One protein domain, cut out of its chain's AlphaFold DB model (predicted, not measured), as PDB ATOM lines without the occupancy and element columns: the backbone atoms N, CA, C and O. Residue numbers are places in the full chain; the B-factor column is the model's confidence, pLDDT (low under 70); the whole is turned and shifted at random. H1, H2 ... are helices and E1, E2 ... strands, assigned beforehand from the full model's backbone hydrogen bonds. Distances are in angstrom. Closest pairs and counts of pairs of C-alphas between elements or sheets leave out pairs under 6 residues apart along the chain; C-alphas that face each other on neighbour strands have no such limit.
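Overview. This is residues 30 to 42 and 70 to 208 of the 215 residues of an uncharacterized protein of Azoarcus sp. KH32C (UniProt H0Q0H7). Look for a twisted sheet of four antiparallel strands, E3 to E6, with H1 packed over one face and the end of H2 on the same face at E6. A small hairpin, E1 and E2, packs with E2 on H2, and two long stretches without named elements, residues 111 to 137 and 182 to 202, fold back to the sheet in short pairings with E4 and E6. The 152 printed residues hold, in order, H1 H2 E1 E2 H3 E3 E4 E5 E6 H4: a mixed class of helices and strands, with under half of the residues in named elements. The sheet order is E3, E4, E5, E6; the whole is compact, with a radius of gyration of the C-alphas of 15.8 A and spans of 43 by 42 by 27 A.

Along the chain. Find C-alpha 30 at (45.797, 13.319, -9.440); from there H1 runs to residue 42, over 18.1 A. After the cut, H2 holds residues 74 to 84, over 15.9 A. E1, residues 91 to 94, and E2, residues 100 to 103, come next, then H3, residues 106 to 110. Find C-alpha 138 at (42.903, 17.062, -4.253), where E3 begins, residues 138 to 140. E4 takes residues 143 to 150, over 23.5 A, E5 residues 159 to 168, over 28.0 A, and E6 residues 171 to 181, over 27.9 A, with a bend of 55 degrees at residue 176. H4, residues 203 to 206, ends at C-alpha 206, (29.573, 24.848, -0.007).

Arrangement. E3, E4, E5 and E6 form a meander, each strand the antiparallel neighbour of the one before: look at N 138 and O 145 at 2.9 A, N 148 and O 161 at 2.8 A, and N 162 and O 178 at 2.9 A. H1 on one face makes two layers, helix over sheet; its closest C-alphas to E6 are Val 33 and Trp 172, 6.6 A. H2 is on the same face, with Phe 84 and Arg 173 as closest C-alphas to E6, 5.4 A. H1 and H2 are close but not clearly touching: the closest C-alphas, Leu 40 and Phe 84, are 7.1 A apart, at a shallow tilt of 25 degrees, opposite ways. The closest C-alphas of H2 and E2 are Cys 78 and Cys 102, 5.0 A. In the hairpin E1 and E2, N 93 and O 101 are 2.8 A apart. H3 and H4 only graze the larger sheet. Every O i to N i+4 pair is within hydrogen-bond range in H1 and H3, and 6 of 7 in H2; H4 is too short for such a pair.

Size, cuts and confidence. The C-alphas of Gly 98 and Lys 154 are the two farthest apart, 44.5 A. Residues 43 to 69 are not printed, and C-alphas 42 and 70 are 15.9 A apart across the cut. The links H3 to E3 and E6 to H4 are long. The mean pLDDT of the printed part is 79.5, and 38 residues are under 70, among them residues 108 to 129 and 184 to 192.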
ATOM      1  N   GLN A  30      45.486  11.895  -9.325       95.69
ATOM      2  CA  GLN A  30      45.797  13.319  -9.440       95.69
ATOM      3  C   GLN A  30      46.314  13.664 -10.840       95.69
ATOM      4  O   GLN A  30      46.008  14.744 -11.345       95.69
ATOM      5  N   THR A  31      47.070  12.762 -11.470       95.31
ATOM      6  CA  THR A  31      47.501  12.917 -12.864       95.31
ATOM      7  C   THR A  31      46.302  12.849 -13.808       95.31
ATOM      8  O   THR A  31      46.089  13.791 -14.560       95.31
ATOM      9  N   GLU A  32      45.441  11.832 -13.685       96.06
ATOM     10  CA  GLU A  32      44.230  11.686 -14.510       96.06
ATOM     11  C   GLU A  32      43.305  12.914 -14.425       96.06
ATOM     12  O   GLU A  32      42.833  13.417 -15.445       96.06
ATOM     13  N   VAL A  33      43.061  13.438 -13.215       97.06
ATOM     14  CA  VAL A  33      42.239  14.646 -13.021       97.06
ATOM     15  C   VAL A  33      42.896  15.862 -13.668       97.06
ATOM     16  O   VAL A  33      42.215  16.672 -14.300       97.06
ATOM     17  N   LYS A  34      44.214  16.014 -13.511       95.75
ATOM     18  CA  LYS A  34      44.945  17.136 -14.103       95.75
ATOM     19  C   LYS A  34      44.913  17.073 -15.627       95.75
ATOM     20  O   LYS A  34      44.644  18.103 -16.240       95.75
ATOM     21  N   ASP A  35      45.120  15.897 -16.206       95.06
ATOM     22  CA  ASP A  35      45.120  15.671 -17.652       95.06
ATOM     23  C   ASP A  35      43.729  15.917 -18.254       95.06
ATOM     24  O   ASP A  35      43.610  16.578 -19.289       95.06
ATOM     25  N   LEU A  36      42.658  15.490 -17.569       94.75
ATOM     26  CA  LEU A  36      41.283  15.797 -17.976       94.75
ATOM     27  C   LEU A  36      41.054  17.314 -18.053       94.75
ATOM     28  O   LEU A  36      40.547  17.817 -19.054       94.75
ATOM     29  N   ILE A  37      41.448  18.064 -17.018       93.19
ATOM     30  CA  ILE A  37      41.280  19.525 -17.004       93.19
ATOM     31  C   ILE A  37      42.223  20.218 -17.992       93.19
ATOM     32  O   ILE A  37      41.841  21.213 -18.601       93.19
ATOM     33  N   GLN A  38      43.435  19.706 -18.198       90.25
ATOM     34  CA  GLN A  38      44.329  20.209 -19.243       90.25
ATOM     35  C   GLN A  38      43.697  20.058 -20.625       90.25
ATOM     36  O   GLN A  38      43.707  21.018 -21.388       90.25
ATOM     37  N   THR A  39      43.090  18.904 -20.898       87.38
ATOM     38  CA  THR A  39      42.388  18.633 -22.158       87.38
ATOM     39  C   THR A  39      41.163  19.534 -22.313       87.38
ATOM     40  O   THR A  39      40.962  20.126 -23.366       87.38
ATOM     41  N   LEU A  40      40.372  19.729 -21.250       85.94
ATOM     42  CA  LEU A  40      39.238  20.664 -21.263       85.94
ATOM     43  C   LEU A  40      39.660  22.071 -21.721       85.94
ATOM     44  O   LEU A  40      38.921  22.734 -22.440       85.94
ATOM     45  N   TYR A  41      40.839  22.521 -21.292       80.38
ATOM     46  CA  TYR A  41      41.361  23.852 -21.587       80.38
ATOM     47  C   TYR A  41      42.281  23.925 -22.813       80.38
ATOM     48  O   TYR A  41      42.733  25.020 -23.150       80.38
ATOM     49  N   SER A  42      42.602  22.797 -23.453       77.12
ATOM     50  CA  SER A  42      43.358  22.802 -24.708       77.12
ATOM     51  C   SER A  42      42.473  23.107 -25.908       77.12
ATOM     52  O   SER A  42      43.000  23.465 -26.952       77.12
ATOM     53  N   GLY A  70      35.503  25.961 -37.959       47.19
ATOM     54  CA  GLY A  70      34.445  24.898 -37.719       47.19
ATOM     55  C   GLY A  70      32.931  25.346 -37.613       47.19
ATOM     56  O   GLY A  70      32.704  26.320 -36.911       47.19
ATOM     57  N   LYS A  71      31.880  24.792 -38.299       55.12
ATOM     58  CA  LYS A  71      30.459  25.258 -38.094       55.12
ATOM     59  C   LYS A  71      29.951  24.632 -36.808       55.12
ATOM     60  O   LYS A  71      30.299  23.492 -36.504       55.12
ATOM     61  N   TYR A  72      29.019  25.292 -36.120       65.38
ATOM     62  CA  TYR A  72      28.318  24.653 -35.005       65.38
ATOM     63  C   TYR A  72      27.587  23.394 -35.419       65.38
ATOM     64  O   TYR A  72      26.609  23.428 -36.166       65.38
ATOM     65  N   SER A  73      28.059  22.282 -34.864       71.50
ATOM     66  CA  SER A  73      27.328  21.035 -34.799       71.50
ATOM     67  C   SER A  73      26.852  20.829 -33.356       71.50
ATOM     68  O   SER A  73      27.661  20.500 -32.483       71.50
ATOM     69  N   PRO A  74      25.541  20.997 -33.093       75.88
ATOM     70  CA  PRO A  74      24.961  20.746 -31.774       75.88
ATOM     71  C   PRO A  74      25.269  19.333 -31.260       75.88
ATOM     72  O   PRO A  74      25.571  19.140 -30.087       75.88
ATOM     73  N   GLU A  75      25.268  18.343 -32.154       79.12
ATOM     74  CA  GLU A  75      25.543  16.935 -31.843       79.12
ATOM     75  C   GLU A  75      26.982  16.721 -31.360       79.12
ATOM     76  O   GLU A  75      27.220  16.030 -30.366       79.12
ATOM     77  N   ARG A  76      27.947  17.349 -32.039       76.62
ATOM     78  CA  ARG A  76      29.367  17.319 -31.675       76.62
ATOM     79  C   ARG A  76      29.633  18.058 -30.371       76.62
ATOM     80  O   ARG A  76      30.325  17.527 -29.511       76.62
ATOM     81  N   HIS A  77      29.019  19.225 -30.186       77.94
ATOM     82  CA  HIS A  77      29.094  19.960 -28.928       77.94
ATOM     83  C   HIS A  77      28.522  19.140 -27.760       77.94
ATOM     84  O   HIS A  77      29.163  19.000 -26.723       77.94
ATOM     85  N   CYS A  78      27.360  18.506 -27.948       82.38
ATOM     86  CA  CYS A  78      26.802  17.569 -26.974       82.38
ATOM     87  C   CYS A  78      27.771  16.427 -26.639       82.38
ATOM     88  O   CYS A  78      27.912  16.081 -25.468       82.38
ATOM     89  N   LYS A  79      28.424  15.829 -27.646       84.88
ATOM     90  CA  LYS A  79      29.407  14.759 -27.433       84.88
ATOM     91  C   LYS A  79      30.595  15.254 -26.607       84.88
ATOM     92  O   LYS A  79      30.910  14.629 -25.604       84.88
ATOM     93  N   LEU A  80      31.165  16.401 -26.963       83.62
ATOM     94  CA  LEU A  80      32.249  17.012 -26.204       83.62
ATOM     95  C   LEU A  80      31.876  17.222 -24.735       83.62
ATOM     96  O   LEU A  80      32.638  16.862 -23.846       83.62
ATOM     97  N   LEU A  81      30.694  17.783 -24.457       87.38
ATOM     98  CA  LEU A  81      30.267  17.996 -23.074       87.38
ATOM     99  C   LEU A  81      30.202  16.676 -22.288       87.38
ATOM    100  O   LEU A  81      30.537  16.661 -21.108       87.38
ATOM    101  N   ARG A  82      29.851  15.553 -22.923       90.25
ATOM    102  CA  ARG A  82      29.836  14.225 -22.276       90.25
ATOM    103  C   ARG A  82      31.221  13.648 -21.993       90.25
ATOM    104  O   ARG A  82      31.361  12.824 -21.086       90.25
ATOM    105  N   ASP A  83      32.235  14.069 -22.742       89.69
ATOM    106  CA  ASP A  83      33.614  13.638 -22.497       89.69
ATOM    107  C   ASP A  83      34.138  14.212 -21.169       89.69
ATOM    108  O   ASP A  83      34.947  13.576 -20.493       89.69
ATOM    109  N   PHE A  84      33.622  15.374 -20.749       92.12
ATOM    110  CA  PHE A  84      34.093  16.090 -19.561       92.12
ATOM    111  C   PHE A  84      33.128  16.069 -18.382       92.12
ATOM    112  O   PHE A  84      33.584  15.985 -17.243       92.12
ATOM    113  N   PHE A  85      31.820  16.159 -18.613       94.00
ATOM    114  CA  PHE A  85      30.820  16.368 -17.566       94.00
ATOM    115  C   PHE A  85      29.942  15.138 -17.349       94.00
ATOM    116  O   PHE A  85      29.722  14.331 -18.250       94.00
ATOM    117  N   GLU A  86      29.396  15.014 -16.141       94.81
ATOM    118  CA  GLU A  86      28.306  14.078 -15.882       94.81
ATOM    119  C   GLU A  86      27.059  14.463 -16.685       94.81
ATOM    120  O   GLU A  86      26.653  15.627 -16.708       94.81
ATOM    121  N   GLU A  87      26.377  13.474 -17.270       92.44
ATOM    122  CA  GLU A  87      25.152  13.701 -18.056       92.44
ATOM    123  C   GLU A  87      24.078  14.456 -17.250       92.44
ATOM    124  O   GLU A  87      23.318  15.238 -17.813       92.44
ATOM    125  N   THR A  88      24.044  14.286 -15.923       92.50
ATOM    126  CA  THR A  88      23.052  14.918 -15.037       92.50
ATOM    127  C   THR A  88      23.125  16.442 -14.999       92.50
ATOM    128  O   THR A  88      22.137  17.079 -14.646       92.50
ATOM    129  N   ILE A  89      24.276  17.038 -15.329       92.06
ATOM    130  CA  ILE A  89      24.432  18.502 -15.368       92.06
ATOM    131  C   ILE A  89      24.387  19.072 -16.791       92.06
ATOM    132  O   ILE A  89      24.405  20.292 -16.964       92.06
ATOM    133  N   ILE A  90      24.281  18.210 -17.808       91.94
ATOM    134  CA  ILE A  90      24.134  18.614 -19.206       91.94
ATOM    135  C   ILE A  90      22.650  18.875 -19.488       91.94
ATOM    136  O   ILE A  90      21.829  17.963 -19.593       91.94
ATOM    137  N   LYS A  91      22.299  20.148 -19.654       90.56
ATOM    138  CA  LYS A  91      20.958  20.577 -20.062       90.56
ATOM    139  C   LYS A  91      20.805  20.399 -21.565       90.56
ATOM    140  O   LYS A  91      21.682  20.805 -22.321       90.56
ATOM    141  N   LYS A  92      19.677  19.834 -21.990       90.56
ATOM    142  CA  LYS A  92      19.332  19.620 -23.400       90.56
ATOM    143  C   LYS A  92      18.177  20.528 -23.789       90.56
ATOM    144  O   LYS A  92      17.156  20.545 -23.104       90.56
ATOM    145  N   LYS A  93      18.322  21.253 -24.893       86.25
ATOM    146  CA  LYS A  93      17.312  22.167 -25.419       86.25
ATOM    147  C   LYS A  93      17.026  21.829 -26.885       86.25
ATOM    148  O   LYS A  93      17.957  21.802 -27.685       86.25
ATOM    149  N   PRO A  94      15.763  21.580 -27.266       85.25
ATOM    150  CA  PRO A  94      15.399  21.474 -28.672       85.25
ATOM    151  C   PRO A  94      15.649  22.805 -29.388       85.25
ATOM    152  O   PRO A  94      15.289  23.867 -28.874       85.25
ATOM    153  N   ILE A  95      16.228  22.743 -30.582       80.69
ATOM    154  CA  ILE A  95      16.400  23.893 -31.474       80.69
ATOM    155  C   ILE A  95      15.683  23.639 -32.806       80.69
ATOM    156  O   ILE A  95      15.132  22.560 -33.047       80.69
ATOM    157  N   SER A  96      15.647  24.653 -33.674       74.31
ATOM    158  CA  SER A  96      15.049  24.530 -35.004       74.31
ATOM    159  C   SER A  96      15.662  23.355 -35.783       74.31
ATOM    160  O   SER A  96      16.786  22.925 -35.528       74.31
ATOM    161  N   GLN A  97      14.901  22.807 -36.736       74.62
ATOM    162  CA  GLN A  97      15.304  21.646 -37.548       74.62
ATOM    163  C   GLN A  97      15.412  20.312 -36.780       74.62
ATOM    164  O   GLN A  97      16.062  19.386 -37.256       74.62
ATOM    165  N   GLY A  98      14.772  20.188 -35.610       74.25
ATOM    166  CA  GLY A  98      14.698  18.919 -34.871       74.25
ATOM    167  C   GLY A  98      16.008  18.501 -34.195       74.25
ATOM    168  O   GLY A  98      16.163  17.341 -33.824       74.25
ATOM    169  N   ARG A  99      16.952  19.434 -34.039       78.00
ATOM    170  CA  ARG A  99      18.241  19.195 -33.378       78.00
ATOM    171  C   ARG A  99      18.154  19.492 -31.881       78.00
ATOM    172  O   ARG A  99      17.239  20.175 -31.419       78.00
ATOM    173  N   ILE A 100      19.128  18.989 -31.126       83.56
ATOM    174  CA  ILE A 100      19.258  19.215 -29.683       83.56
ATOM    175  C   ILE A 100      20.570  19.946 -29.421       83.56
ATOM    176  O   ILE A 100      21.635  19.473 -29.806       83.56
ATOM    177  N   GLU A 101      20.479  21.079 -28.742       82.69
ATOM    178  CA  GLU A 101      21.603  21.814 -28.177       82.69
ATOM    179  C   GLU A 101      21.855  21.339 -26.740       82.69
ATOM    180  O   GLU A 101      20.909  21.136 -25.973       82.69
ATOM    181  N   CYS A 102      23.123  21.159 -26.370       85.31
ATOM    182  CA  CYS A 102      23.528  20.812 -25.009       85.31
ATOM    183  C   CYS A 102      24.277  21.967 -24.352       85.31
ATOM    184  O   CYS A 102      25.008  22.684 -25.023       85.31
ATOM    185  N   ASN A 103      24.127  22.124 -23.037       84.38
ATOM    186  CA  ASN A 103      24.813  23.163 -22.280       84.38
ATOM    187  C   ASN A 103      25.046  22.746 -20.815       84.38
ATOM    188  O   ASN A 103      24.194  22.112 -20.200       84.38
ATOM    189  N   VAL A 104      26.170  23.165 -20.235       85.56
ATOM    190  CA  VAL A 104      26.524  23.058 -18.809       85.56
ATOM    191  C   VAL A 104      26.588  24.441 -18.135       85.56
ATOM    192  O   VAL A 104      27.610  24.859 -17.591       85.56
ATOM    193  N   GLY A 105      25.489  25.197 -18.192       78.94
ATOM    194  CA  GLY A 105      25.379  26.530 -17.586       78.94
ATOM    195  C   GLY A 105      26.390  27.538 -18.150       78.94
ATOM    196  O   GLY A 105      26.615  27.615 -19.351       78.94
ATOM    197  N   VAL A 106      27.025  28.330 -17.284       70.75
ATOM    198  CA  VAL A 106      27.999  29.342 -17.737       70.75
ATOM    199  C   VAL A 106      29.250  28.734 -18.382       70.75
ATOM    200  O   VAL A 106      29.861  29.377 -19.226       70.75
ATOM    201  N   MET A 107      29.637  27.501 -18.032       72.44
ATOM    202  CA  MET A 107      30.824  26.856 -18.617       72.44
ATOM    203  C   MET A 107      30.613  26.441 -20.073       72.44
ATOM    204  O   MET A 107      31.576  26.469 -20.836       72.44
ATOM    205  N   GLY A 108      29.368  26.137 -20.465       59.28
ATOM    206  CA  GLY A 108      29.011  25.878 -21.860       59.28
ATOM    207  C   GLY A 108      29.331  27.064 -22.771       59.28
ATOM    208  O   GLY A 108      29.703  26.850 -23.917       59.28
ATOM    209  N   TYR A 109      29.258  28.285 -22.228       60.19
ATOM    210  CA  TYR A 109      29.530  29.524 -22.958       60.19
ATOM    211  C   TYR A 109      30.958  30.061 -22.792       60.19
ATOM    212  O   TYR A 109      31.498  30.691 -23.689       60.19
ATOM    213  N   VAL A 110      31.573  29.865 -21.620       58.75
ATOM    214  CA  VAL A 110      32.838  30.536 -21.256       58.75
ATOM    215  C   VAL A 110      34.083  29.744 -21.667       58.75
ATOM    216  O   VAL A 110      35.158  30.325 -21.801       58.75
ATOM    217  N   ARG A 111      33.986  28.414 -21.791       62.31
ATOM    218  CA  ARG A 111      35.154  27.546 -22.047       62.31
ATOM    219  C   ARG A 111      35.133  26.858 -23.387       62.31
ATOM    220  O   ARG A 111      36.188  26.668 -23.975       62.31
ATOM    221  N   PHE A 112      33.952  26.492 -23.846       58.03
ATOM    222  CA  PHE A 112      33.800  25.970 -25.184       58.03
ATOM    223  C   PHE A 112      33.503  27.140 -26.104       58.03
ATOM    224  O   PHE A 112      32.697  27.986 -25.715       58.03
ATOM    225  N   PRO A 113      34.125  27.215 -27.289       48.38
ATOM    226  CA  PRO A 113      33.715  28.194 -28.279       48.38
ATOM    227  C   PRO A 113      32.206  28.060 -28.511       48.38
ATOM    228  O   PRO A 113      31.716  27.035 -28.994       48.38
ATOM    229  N   THR A 114      31.460  29.092 -28.132       44.72
ATOM    230  CA  THR A 114      30.114  29.310 -28.645       44.72
ATOM    231  C   THR A 114      30.283  29.915 -30.011       44.72
ATOM    232  O   THR A 114      31.006  30.886 -30.192       44.72
ATOM    233  N   LEU A 115      29.647  29.313 -30.999       43.50
ATOM    234  CA  LEU A 115      29.937  29.582 -32.401       43.50
ATOM    235  C   LEU A 115      29.351  30.877 -32.960       43.50
ATOM    236  O   LEU A 115      29.247  31.035 -34.174       43.50
ATOM    237  N   GLY A 116      29.038  31.811 -32.067       41.41
ATOM    238  CA  GLY A 116      28.969  33.220 -32.378       41.41
ATOM    239  C   GLY A 116      30.269  33.890 -31.953       41.41
ATOM    240  O   GLY A 116      30.478  34.171 -30.775       41.41
ATOM    241  N   ASP A 117      31.100  34.256 -32.923       38.38
ATOM    242  CA  ASP A 117      32.096  35.318 -32.739       38.38
ATOM    243  C   ASP A 117      31.448  36.635 -32.248       38.38
ATOM    244  O   ASP A 117      32.125  37.506 -31.704       38.38
ATOM    245  N   GLU A 118      30.131  36.768 -32.447       38.47
ATOM    246  CA  GLU A 118      29.272  37.828 -31.917       38.47
ATOM    247  C   GLU A 118      29.015  37.763 -30.398       38.47
ATOM    248  O   GLU A 118      28.680  38.795 -29.815       38.47
ATOM    249  N   ASP A 119      29.213  36.612 -29.743       40.03
ATOM    250  CA  ASP A 119      29.096  36.483 -28.279       40.03
ATOM    251  C   ASP A 119      30.422  36.790 -27.561       40.03
ATOM    252  O   ASP A 119      30.452  37.072 -26.358       40.03
ATOM    253  N   HIS A 120      31.536  36.784 -28.299       44.34
ATOM    254  CA  HIS A 120      32.815  37.257 -27.796       44.34
ATOM    255  C   HIS A 120      32.885  38.778 -27.917       44.34
ATOM    256  O   HIS A 120      32.685  39.364 -28.979       44.34
ATOM    257  N   SER A 121      33.238  39.447 -26.816       46.78
ATOM    258  CA  SER A 121      33.535  40.877 -26.860       46.78
ATOM    259  C   SER A 121      34.607  41.129 -27.929       46.78
ATOM    260  O   SER A 121      35.645  40.454 -27.956       46.78
ATOM    261  N   SER A 122      34.377  42.117 -28.800       49.34
ATOM    262  CA  SER A 122      35.302  42.497 -29.879       49.34
ATOM    263  C   SER A 122      36.725  42.786 -29.378       49.34
ATOM    264  O   SER A 122      37.690  42.633 -30.122       49.34
ATOM    265  N   ALA A 123      36.879  43.126 -28.093       49.94
ATOM    266  CA  ALA A 123      38.166  43.356 -27.438       49.94
ATOM    267  C   ALA A 123      38.976  42.073 -27.151       49.94
ATOM    268  O   ALA A 123      40.160  42.158 -26.807       49.94
ATOM    269  N   THR A 124      38.350  40.897 -27.252       51.34
ATOM    270  CA  THR A 124      38.910  39.604 -26.817       51.34
ATOM    271  C   THR A 124      39.049  38.593 -27.952       51.34
ATOM    272  O   THR A 124      39.921  37.736 -27.872       51.34
ATOM    273  N   ARG A 125      38.297  38.769 -29.049       52.47
ATOM    274  CA  ARG A 125      38.324  37.909 -30.249       52.47
ATOM    275  C   ARG A 125      39.705  37.790 -30.913       52.47
ATOM    276  O   ARG A 125      40.014  36.769 -31.507       52.47
ATOM    277  N   PHE A 126      40.548  38.816 -30.791       52.12
ATOM    278  CA  PHE A 126      41.885  38.856 -31.406       52.12
ATOM    279  C   PHE A 126      43.032  38.609 -30.417       52.12
ATOM    280  O   PHE A 126      44.190  38.885 -30.736       52.12
ATOM    281  N   ARG A 127      42.733  38.157 -29.194       57.12
ATOM    282  CA  ARG A 127      43.747  37.894 -28.167       57.12
ATOM    283  C   ARG A 127      43.855  36.405 -27.907       57.12
ATOM    284  O   ARG A 127      42.846  35.722 -27.788       57.12
ATOM    285  N   ASP A 128      45.086  35.942 -27.739       61.69
ATOM    286  CA  ASP A 128      45.332  34.563 -27.339       61.69
ATOM    287  C   ASP A 128      44.660  34.287 -25.988       61.69
ATOM    288  O   ASP A 128      44.807  35.056 -25.027       61.69
ATOM    289  N   ILE A 129      43.939  33.167 -25.904       67.81
ATOM    290  CA  ILE A 129      43.397  32.683 -24.638       67.81
ATOM    291  C   ILE A 129      44.592  32.380 -23.718       67.81
ATOM    292  O   ILE A 129      45.476  31.599 -24.084       67.81
ATOM    293  N   PRO A 130      44.669  32.987 -22.519       72.06
ATOM    294  CA  PRO A 130      45.813  32.793 -21.653       72.06
ATOM    295  C   PRO A 130      45.883  31.337 -21.208       72.06
ATOM    296  O   PRO A 130      44.888  30.764 -20.762       72.06
ATOM    297  N   LYS A 131      47.092  30.766 -21.253       79.94
ATOM    298  CA  LYS A 131      47.329  29.403 -20.771       79.94
ATOM    299  C   LYS A 131      46.817  29.259 -19.332       79.94
ATOM    300  O   LYS A 131      47.190  30.072 -18.475       79.94
ATOM    301  N   PRO A 132      45.991  28.242 -19.038       83.94
ATOM    302  CA  PRO A 132      45.494  28.040 -17.691       83.94
ATOM    303  C   PRO A 132      46.626  27.628 -16.750       83.94
ATOM    304  O   PRO A 132      47.527  26.867 -17.108       83.94
ATOM    305  N   ARG A 133      46.542  28.073 -15.500       89.88
ATOM    306  CA  ARG A 133      47.314  27.510 -14.392       89.88
ATOM    307  C   ARG A 133      46.402  26.562 -13.632       89.88
ATOM    308  O   ARG A 133      45.501  27.004 -12.923       89.88
ATOM    309  N   ILE A 134      46.631  25.269 -13.819       92.56
ATOM    310  CA  ILE A 134      45.870  24.200 -13.170       92.56
ATOM    311  C   ILE A 134      46.602  23.831 -11.880       92.56
ATOM    312  O   ILE A 134      47.781  23.469 -11.913       92.56
ATOM    313  N   GLY A 135      45.918  23.986 -10.748       93.25
ATOM    314  CA  GLY A 135      46.445  23.636  -9.432       93.25
ATOM    315  C   GLY A 135      46.607  22.127  -9.255       93.25
ATOM    316  O   GLY A 135      46.128  21.334 -10.063       93.25
ATOM    317  N   SER A 136      47.273  21.716  -8.177       95.62
ATOM    318  CA  SER A 136      47.368  20.299  -7.815       95.62
ATOM    319  C   SER A 136      45.988  19.764  -7.414       95.62
ATOM    320  O   SER A 136      45.396  20.314  -6.478       95.62
ATOM    321  N   PRO A 137      45.461  18.716  -8.073       97.00
ATOM    322  CA  PRO A 137      44.183  18.135  -7.686       97.00
ATOM    323  C   PRO A 137      44.225  17.547  -6.276       97.00
ATOM    324  O   PRO A 137      45.212  16.931  -5.862       97.00
ATOM    325  N   ILE A 138      43.128  17.704  -5.546       96.25
ATOM    326  CA  ILE A 138      42.903  17.062  -4.253       96.25
ATOM    327  C   ILE A 138      41.946  15.903  -4.507       96.25
ATOM    328  O   ILE A 138      40.814  16.142  -4.918       96.25
ATOM    329  N   VAL A 139      42.408  14.673  -4.285       96.12
ATOM    330  CA  VAL A 139      41.649  13.436  -4.522       96.12
ATOM    331  C   VAL A 139      41.325  12.776  -3.184       96.12
ATOM    332  O   VAL A 139      42.195  12.661  -2.322       96.12
ATOM    333  N   SER A 140      40.080  12.337  -3.020       93.62
ATOM    334  CA  SER A 140      39.580  11.612  -1.853       93.62
ATOM    335  C   SER A 140      38.649  10.488  -2.307       93.62
ATOM    336  O   SER A 140      37.464  10.703  -2.566       93.62
ATOM    337  N   GLY A 141      39.180   9.267  -2.408       92.94
ATOM    338  CA  GLY A 141      38.421   8.118  -2.896       92.94
ATOM    339  C   GLY A 141      37.961   8.325  -4.340       92.94
ATOM    340  O   GLY A 141      38.788   8.449  -5.237       92.94
ATOM    341  N   ARG A 142      36.641   8.366  -4.559       95.31
ATOM    342  CA  ARG A 142      36.042   8.613  -5.883       95.31
ATOM    343  C   ARG A 142      35.776  10.086  -6.165       95.31
ATOM    344  O   ARG A 142      35.261  10.378  -7.232       95.31
ATOM    345  N   ASP A 143      36.099  10.999  -5.255       96.19
ATOM    346  CA  ASP A 143      35.898  12.434  -5.441       96.19
ATOM    347  C   ASP A 143      37.222  13.158  -5.657       96.19
ATOM    348  O   ASP A 143      38.255  12.795  -5.089       96.19
ATOM    349  N   ALA A 144      37.189  14.225  -6.449       97.38
ATOM    350  CA  ALA A 144      38.315  15.129  -6.591       97.38
ATOM    351  C   ALA A 144      37.866  16.579  -6.750       97.38
ATOM    352  O   ALA A 144      36.755  16.868  -7.198       97.38
ATOM    353  N   LYS A 145      38.765  17.504  -6.421       97.25
ATOM    354  CA  LYS A 145      38.617  18.917  -6.761       97.25
ATOM    355  C   LYS A 145      39.914  19.512  -7.283       97.25
ATOM    356  O   LYS A 145      41.002  19.127  -6.854       97.25
ATOM    357  N   VAL A 146      39.800  20.472  -8.191       97.06
ATOM    358  CA  VAL A 146      40.956  21.132  -8.811       97.06
ATOM    359  C   VAL A 146      40.621  22.564  -9.205       97.06
ATOM    360  O   VAL A 146      39.610  22.840  -9.851       97.06
ATOM    361  N   ALA A 147      41.481  23.489  -8.783       94.81
ATOM    362  CA  ALA A 147      41.361  24.903  -9.102       94.81
ATOM    363  C   ALA A 147      42.082  25.225 -10.413       94.81
ATOM    364  O   ALA A 147      43.173  24.716 -10.678       94.81
ATOM    365  N   VAL A 148      41.504  26.127 -11.198       91.38
ATOM    366  CA  VAL A 148      42.088  26.636 -12.434       91.38
ATOM    367  C   VAL A 148      42.026  28.153 -12.451       91.38
ATOM    368  O   VAL A 148      40.979  28.758 -12.209       91.38
ATOM    369  N   LEU A 149      43.168  28.762 -12.765       87.62
ATOM    370  CA  LEU A 149      43.307  30.196 -12.979       87.62
ATOM    371  C   LEU A 149      43.553  30.472 -14.463       87.62
ATOM    372  O   LEU A 149      44.345  29.779 -15.098       87.62
ATOM    373  N   THR A 150      42.905  31.487 -15.024       79.38
ATOM    374  CA  THR A 150      43.080  31.891 -16.430       79.38
ATOM    375  C   THR A 150      43.286  33.395 -16.502       79.38
ATOM    376  O   THR A 150      42.499  34.148 -15.941       79.38
ATOM    377  N   GLY A 151      44.334  33.834 -17.191       76.88
ATOM    378  CA  GLY A 151      44.700  35.248 -17.276       76.88
ATOM    379  C   GLY A 151      45.873  35.624 -16.377       76.88
ATOM    380  O   GLY A 151      46.368  34.823 -15.581       76.88
ATOM    381  N   ASP A 152      46.337  36.857 -16.547       70.31
ATOM    382  CA  ASP A 152      47.517  37.406 -15.877       70.31
ATOM    383  C   ASP A 152      47.193  38.549 -14.901       70.31
ATOM    384  O   ASP A 152      48.085  39.002 -14.184       70.31
ATOM    385  N   GLY A 153      45.933  38.998 -14.856       68.62
ATOM    386  CA  GLY A 153      45.482  40.091 -13.998       68.62
ATOM    387  C   GLY A 153      45.943  41.480 -14.444       68.62
ATOM    388  O   GLY A 153      45.771  42.429 -13.686       68.62
ATOM    389  N   LYS A 154      46.562  41.620 -15.627       71.31
ATOM    390  CA  LYS A 154      47.089  42.912 -16.103       71.31
ATOM    391  C   LYS A 154      46.075  43.679 -16.937       71.31
ATOM    392  O   LYS A 154      45.913  44.879 -16.757       71.31
ATOM    393  N   THR A 155      45.431  42.991 -17.876       64.50
ATOM    394  CA  THR A 155      44.462  43.596 -18.808       64.50
ATOM    395  C   THR A 155      43.030  43.182 -18.486       64.50
ATOM    396  O   THR A 155      42.108  43.973 -18.647       64.50
ATOM    397  N   PHE A 156      42.851  41.955 -18.002       67.19
ATOM    398  CA  PHE A 156      41.563  41.383 -17.624       67.19
ATOM    399  C   PHE A 156      41.670  40.765 -16.237       67.19
ATOM    400  O   PHE A 156      42.770  40.421 -15.787       67.19
ATOM    401  N   SER A 157      40.525  40.585 -15.582       69.38
ATOM    402  CA  SER A 157      40.473  39.858 -14.322       69.38
ATOM    403  C   SER A 157      40.978  38.420 -14.500       69.38
ATOM    404  O   SER A 157      40.854  37.803 -15.563       69.38
ATOM    405  N   VAL A 158      41.590  37.874 -13.449       77.06
ATOM    406  CA  VAL A 158      41.962  36.456 -13.437       77.06
ATOM    407  C   VAL A 158      40.683  35.637 -13.295       77.06
ATOM    408  O   VAL A 158      40.023  35.685 -12.255       77.06
ATOM    409  N   GLY A 159      40.369  34.852 -14.323       78.56
ATOM    410  CA  GLY A 159      39.313  33.856 -14.279       78.56
ATOM    411  C   GLY A 159      39.650  32.782 -13.250       78.56
ATOM    412  O   GLY A 159      40.766  32.263 -13.238       78.56
ATOM    413  N   ARG A 160      38.696  32.464 -12.376       85.81
ATOM    414  CA  ARG A 160      38.850  31.533 -11.254       85.81
ATOM    415  C   ARG A 160      37.737  30.500 -11.305       85.81
ATOM    416  O   ARG A 160      36.566  30.840 -11.115       85.81
ATOM    417  N   SER A 161      38.118  29.253 -11.543       89.31
ATOM    418  CA  SER A 161      37.204  28.115 -11.607       89.31
ATOM    419  C   SER A 161      37.676  27.027 -10.648       89.31
ATOM    420  O   SER A 161      38.865  26.727 -10.590       89.31
ATOM    421  N   LEU A 162      36.757  26.432  -9.897       93.81
ATOM    422  CA  LEU A 162      36.993  25.223  -9.114       93.81
ATOM    423  C   LEU A 162      36.112  24.119  -9.685       93.81
ATOM    424  O   LEU A 162      34.898  24.280  -9.753       93.81
ATOM    425  N   TYR A 163      36.716  23.019 -10.118       95.44
ATOM    426  CA  TYR A 163      35.992  21.866 -10.640       95.44
ATOM    427  C   TYR A 163      35.865  20.804  -9.560       95.44
ATOM    428  O   TYR A 163      36.839  20.521  -8.863       95.44
ATOM    429  N   PHE A 164      34.679  20.209  -9.470       97.31
ATOM    430  CA  PHE A 164      34.386  19.058  -8.630       97.31
ATOM    431  C   PHE A 164      34.154  17.861  -9.540       97.31
ATOM    432  O   PHE A 164      33.338  17.923 -10.464       97.31
ATOM    433  N   LEU A 165      34.887  16.781  -9.300       97.62
ATOM    434  CA  LEU A 165      34.906  15.607 -10.155       97.62
ATOM    435  C   LEU A 165      34.566  14.357  -9.360       97.62
ATOM    436  O   LEU A 165      34.839  14.280  -8.162       97.62
ATOM    437  N   THR A 166      34.027  13.363 -10.056       97.00
ATOM    438  CA  THR A 166      33.904  12.006  -9.537       97.00
ATOM    439  C   THR A 166      34.476  10.986 -10.514       97.00
ATOM    440  O   THR A 166      34.451  11.196 -11.730       97.00
ATOM    441  N   LYS A 167      35.018   9.886  -9.988       96.62
ATOM    442  CA  LYS A 167      35.539   8.768 -10.774       96.62
ATOM    443  C   LYS A 167      34.423   7.760 -11.020       96.62
ATOM    444  O   LYS A 167      33.933   7.140 -10.076       96.62
ATOM    445  N   GLY A 168      34.025   7.594 -12.276       92.88
ATOM    446  CA  GLY A 168      33.108   6.561 -12.759       92.88
ATOM    447  C   GLY A 168      33.838   5.397 -13.433       92.88
ATOM    448  O   GLY A 168      35.064   5.380 -13.515       92.88
ATOM    449  N   ASP A 169      33.070   4.463 -13.992       90.00
ATOM    450  CA  ASP A 169      33.613   3.342 -14.779       90.00
ATOM    451  C   ASP A 169      34.308   3.832 -16.063       90.00
ATOM    452  O   ASP A 169      35.237   3.208 -16.564       90.00
ATOM    453  N   GLN A 170      33.881   4.992 -16.572       87.94
ATOM    454  CA  GLN A 170      34.437   5.662 -17.753       87.94
ATOM    455  C   GLN A 170      35.522   6.703 -17.406       87.94
ATOM    456  O   GLN A 170      35.845   7.571 -18.223       87.94
ATOM    457  N   GLY A 171      36.061   6.646 -16.184       94.31
ATOM    458  CA  GLY A 171      37.055   7.585 -15.668       94.31
ATOM    459  C   GLY A 171      36.445   8.804 -14.973       94.31
ATOM    460  O   GLY A 171      35.286   8.795 -14.552       94.31
ATOM    461  N   TRP A 172      37.249   9.851 -14.813       97.62
ATOM    462  CA  TRP A 172      36.838  11.079 -14.135       97.62
ATOM    463  C   TRP A 172      35.858  11.898 -14.982       97.62
ATOM    464  O   TRP A 172      36.049  12.061 -16.188       97.62
ATOM    465  N   ARG A 173      34.815  12.429 -14.341       96.62
ATOM    466  CA  ARG A 173      33.875  13.396 -14.925       96.62
ATOM    467  C   ARG A 173      33.621  14.537 -13.953       96.62
ATOM    468  O   ARG A 173      33.596  14.340 -12.740       96.62
ATOM    469  N   ILE A 174      33.430  15.731 -14.492       96.56
ATOM    470  CA  ILE A 174      33.052  16.927 -13.748       96.56
ATOM    471  C   ILE A 174      31.576  16.798 -13.373       96.56
ATOM    472  O   ILE A 174      30.708  16.742 -14.243       96.56
ATOM    473  N   ARG A 175      31.296  16.776 -12.073       95.62
ATOM    474  CA  ARG A 175      29.938  16.694 -11.514       95.62
ATOM    475  C   ARG A 175      29.370  18.051 -11.119       95.62
ATOM    476  O   ARG A 175      28.157  18.222 -11.040       95.62
ATOM    477  N   ASN A 176      30.248  19.012 -10.842       95.25
ATOM    478  CA  ASN A 176      29.896  20.397 -10.562       95.25
ATOM    479  C   ASN A 176      31.110  21.301 -10.820       95.25
ATOM    480  O   ASN A 176      32.246  20.842 -10.956       95.25
ATOM    481  N   PHE A 177      30.886  22.603 -10.854       93.25
ATOM    482  CA  PHE A 177      31.949  23.598 -10.878       93.25
ATOM    483  C   PHE A 177      31.518  24.824 -10.083       93.25
ATOM    484  O   PHE A 177      30.329  25.046  -9.903       93.25
ATOM    485  N   MET A 178      32.475  25.638  -9.656       90.75
ATOM    486  CA  MET A 178      32.256  26.965  -9.096       90.75
ATOM    487  C   MET A 178      33.072  27.964  -9.910       90.75
ATOM    488  O   MET A 178      34.303  27.911  -9.921       90.75
ATOM    489  N   VAL A 179      32.396  28.881 -10.596       86.69
ATOM    490  CA  VAL A 179      33.043  29.998 -11.290       86.69
ATOM    491  C   VAL A 179      32.900  31.237 -10.424       86.69
ATOM    492  O   VAL A 179      31.794  31.752 -10.268       86.69
ATOM    493  N   HIS A 180      34.022  31.692  -9.867       80.31
ATOM    494  CA  HIS A 180      34.094  32.914  -9.064       80.31
ATOM    495  C   HIS A 180      34.251  34.142  -9.963       80.31
ATOM    496  O   HIS A 180      33.555  35.136  -9.816       80.31
ATOM    497  N   THR A 181      35.192  34.086 -10.901       76.88
ATOM    498  CA  THR A 181      35.450  35.177 -11.846       76.88
ATOM    499  C   THR A 181      35.599  34.562 -13.221       76.88
ATOM    500  O   THR A 181      36.257  33.525 -13.361       76.88
ATOM    501  N   ARG A 182      34.996  35.171 -14.239       74.81
ATOM    502  CA  ARG A 182      35.166  34.732 -15.623       74.81
ATOM    503  C   ARG A 182      36.278  35.551 -16.254       74.81
ATOM    504  O   ARG A 182      36.323  36.762 -16.114       74.81
ATOM    505  N   TRP A 183      37.185  34.884 -16.949       70.31
ATOM    506  CA  TRP A 183      38.005  35.570 -17.940       70.31
ATOM    507  C   TRP A 183      37.210  35.555 -19.253       70.31
ATOM    508  O   TRP A 183      36.645  34.499 -19.551       70.31
ATOM    509  N   PRO A 184      37.157  36.644 -20.039       63.09
ATOM    510  CA  PRO A 184      37.848  37.927 -19.888       63.09
ATOM    511  C   PRO A 184      36.957  39.042 -19.290       63.09
ATOM    512  O   PRO A 184      36.815  40.103 -19.900       63.09
ATOM    513  N   ASP A 185      36.354  38.852 -18.110       67.75
ATOM    514  CA  ASP A 185      35.620  39.950 -17.467       67.75
ATOM    515  C   ASP A 185      36.618  41.040 -17.029       67.75
ATOM    516  O   ASP A 185      37.740  40.755 -16.582       67.75
ATOM    517  N   LEU A 186      36.224  42.306 -17.173       58.31
ATOM    518  CA  LEU A 186      36.993  43.431 -16.645       58.31
ATOM    519  C   LEU A 186      37.026  43.331 -15.116       58.31
ATOM    520  O   LEU A 186      36.022  42.996 -14.496       58.31
ATOM    521  N   ASP A 187      38.196  43.582 -14.526       55.28
ATOM    522  CA  ASP A 187      38.385  43.581 -13.074       55.28
ATOM    523  C   ASP A 187      37.488  44.647 -12.439       55.28
ATOM    524  O   ASP A 187      37.799  45.838 -12.474       55.28
ATOM    525  N   ASP A 188      36.353  44.218 -11.892       54.31
ATOM    526  CA  ASP A 188      35.436  45.104 -11.187       54.31
ATOM    527  C   ASP A 188      35.972  45.471  -9.793       54.31
ATOM    528  O   ASP A 188      35.457  46.401  -9.179       54.31
ATOM    529  N   LYS A 189      37.048  44.812  -9.315       55.06
ATOM    530  CA  LYS A 189      37.665  44.985  -7.983       55.06
ATOM    531  C   LYS A 189      36.691  44.826  -6.819       55.06
ATOM    532  O   LYS A 189      37.005  45.193  -5.684       55.06
ATOM    533  N   LEU A 190      35.512  44.285  -7.080       53.12
ATOM    534  CA  LEU A 190      34.498  44.078  -6.073       53.12
ATOM    535  C   LEU A 190      34.701  42.654  -5.557       53.12
ATOM    536  O   LEU A 190      34.714  41.695  -6.325       53.12
ATOM    537  N   ASN A 191      34.900  42.505  -4.246       58.16
ATOM    538  CA  ASN A 191      34.901  41.209  -3.556       58.16
ATOM    539  C   ASN A 191      33.483  40.612  -3.594       58.16
ATOM    540  O   ASN A 191      32.787  40.538  -2.584       58.16
ATOM    541  N   ASN A 192      33.024  40.281  -4.792       66.19
ATOM    542  CA  ASN A 192      31.654  39.934  -5.087       66.19
ATOM    543  C   ASN A 192      31.410  38.465  -4.743       66.19
ATOM    544  O   ASN A 192      32.101  37.573  -5.227       66.19
ATOM    545  N   CYS A 193      30.377  38.213  -3.942       73.81
ATOM    546  CA  CYS A 193      29.941  36.877  -3.535       73.81
ATOM    547  C   CYS A 193      29.057  36.183  -4.586       73.81
ATOM    548  O   CYS A 193      28.174  35.399  -4.245       73.81
ATOM    549  N   TYR A 194      29.272  36.483  -5.869       75.25
ATOM    550  CA  TYR A 194      28.521  35.883  -6.967       75.25
ATOM    551  C   TYR A 194      29.281  34.679  -7.513       75.25
ATOM    552  O   TYR A 194      30.295  34.816  -8.196       75.25
ATOM    553  N   PHE A 195      28.763  33.488  -7.229       82.50
ATOM    554  CA  PHE A 195      29.308  32.227  -7.717       82.50
ATOM    555  C   PHE A 195      28.319  31.587  -8.675       82.50
ATOM    556  O   PHE A 195      27.127  31.507  -8.388       82.50
ATOM    557  N   ASN A 196      28.819  31.091  -9.803       84.12
ATOM    558  CA  ASN A 196      28.014  30.261 -10.687       84.12
ATOM    559  C   ASN A 196      28.375  28.795 -10.477       84.12
ATOM    560  O   ASN A 196      29.543  28.425 -10.633       84.12
ATOM    561  N   PHE A 197      27.361  27.983 -10.193       89.94
ATOM    562  CA  PHE A 197      27.476  26.532 -10.132       89.94
ATOM    563  C   PHE A 197      26.732  25.854 -11.286       89.94
ATOM    564  O   PHE A 197      25.811  26.433 -11.869       89.94
ATOM    565  N   ALA A 198      27.121  24.622 -11.623       89.31
ATOM    566  CA  ALA A 198      26.391  23.809 -12.601       89.31
ATOM    567  C   ALA A 198      25.038  23.347 -12.036       89.31
ATOM    568  O   ALA A 198      24.032  23.298 -12.750       89.31
ATOM    569  N   ARG A 199      25.043  23.017 -10.741       90.75
ATOM    570  CA  ARG A 199      23.904  22.604  -9.918       90.75
ATOM    571  C   ARG A 199      24.084  23.110  -8.487       90.75
ATOM    572  O   ARG A 199      25.170  23.566  -8.137       90.75
ATOM    573  N   GLU A 200      23.045  22.987  -7.670       91.44
ATOM    574  CA  GLU A 200      23.121  23.295  -6.239       91.44
ATOM    575  C   GLU A 200      24.309  22.558  -5.584       91.44
ATOM    576  O   GLU A 200      24.479  21.353  -5.821       91.44
ATOM    577  N   PRO A 201      25.186  23.270  -4.853       92.50
ATOM    578  CA  PRO A 201      26.365  22.666  -4.254       92.50
ATOM    579  C   PRO A 201      25.982  21.704  -3.126       92.50
ATOM    580  O   PRO A 201      25.081  21.958  -2.337       92.50
ATOM    581  N   SER A 202      26.701  20.589  -3.017       91.81
ATOM    582  CA  SER A 202      26.599  19.729  -1.828       91.81
ATOM    583  C   SER A 202      27.183  20.427  -0.582       91.81
ATOM    584  O   SER A 202      28.029  21.310  -0.741       91.81
ATOM    585  N   PRO A 203      26.871  19.979   0.653       92.06
ATOM    586  CA  PRO A 203      27.436  20.568   1.875       92.06
ATOM    587  C   PRO A 203      28.971  20.607   1.915       92.06
ATOM    588  O   PRO A 203      29.562  21.454   2.581       92.06
ATOM    589  N   ASP A 204      29.640  19.689   1.212       90.31
ATOM    590  CA  ASP A 204      31.099  19.701   1.084       90.31
ATOM    591  C   ASP A 204      31.597  20.715   0.047       90.31
ATOM    592  O   ASP A 204      32.644  21.325   0.248       90.31
ATOM    593  N   GLU A 205      30.844  20.950  -1.028       93.56
ATOM    594  CA  GLU A 205      31.162  21.968  -2.040       93.56
ATOM    595  C   GLU A 205      30.900  23.386  -1.504       93.56
ATOM    596  O   GLU A 205      31.684  24.298  -1.762       93.56
ATOM    597  N   GLU A 206      29.864  23.573  -0.682       91.50
ATOM    598  CA  GLU A 206      29.573  24.848  -0.007       91.50
ATOM    599  C   GLU A 206      30.710  25.306   0.914       91.50
ATOM    600  O   GLU A 206      30.936  26.506   1.105       91.50
ATOM    601  N   LYS A 207      31.495  24.366   1.460       91.50
ATOM    602  CA  LYS A 207      32.686  24.693   2.257       91.50
ATOM    603  C   LYS A 207      33.771  25.393   1.440       91.50
ATOM    604  O   LYS A 207      34.647  26.006   2.052       91.50
ATOM    605  N   GLU A 208      33.712  25.352   0.112       91.62
ATOM    606  CA  GLU A 208      34.637  26.072  -0.769       91.62
ATOM    607  C   GLU A 208      34.208  27.522  -1.022       91.62
ATOM    608  O   GLU A 208      35.040  28.343  -1.411       91.62
TER     609      GLU A 208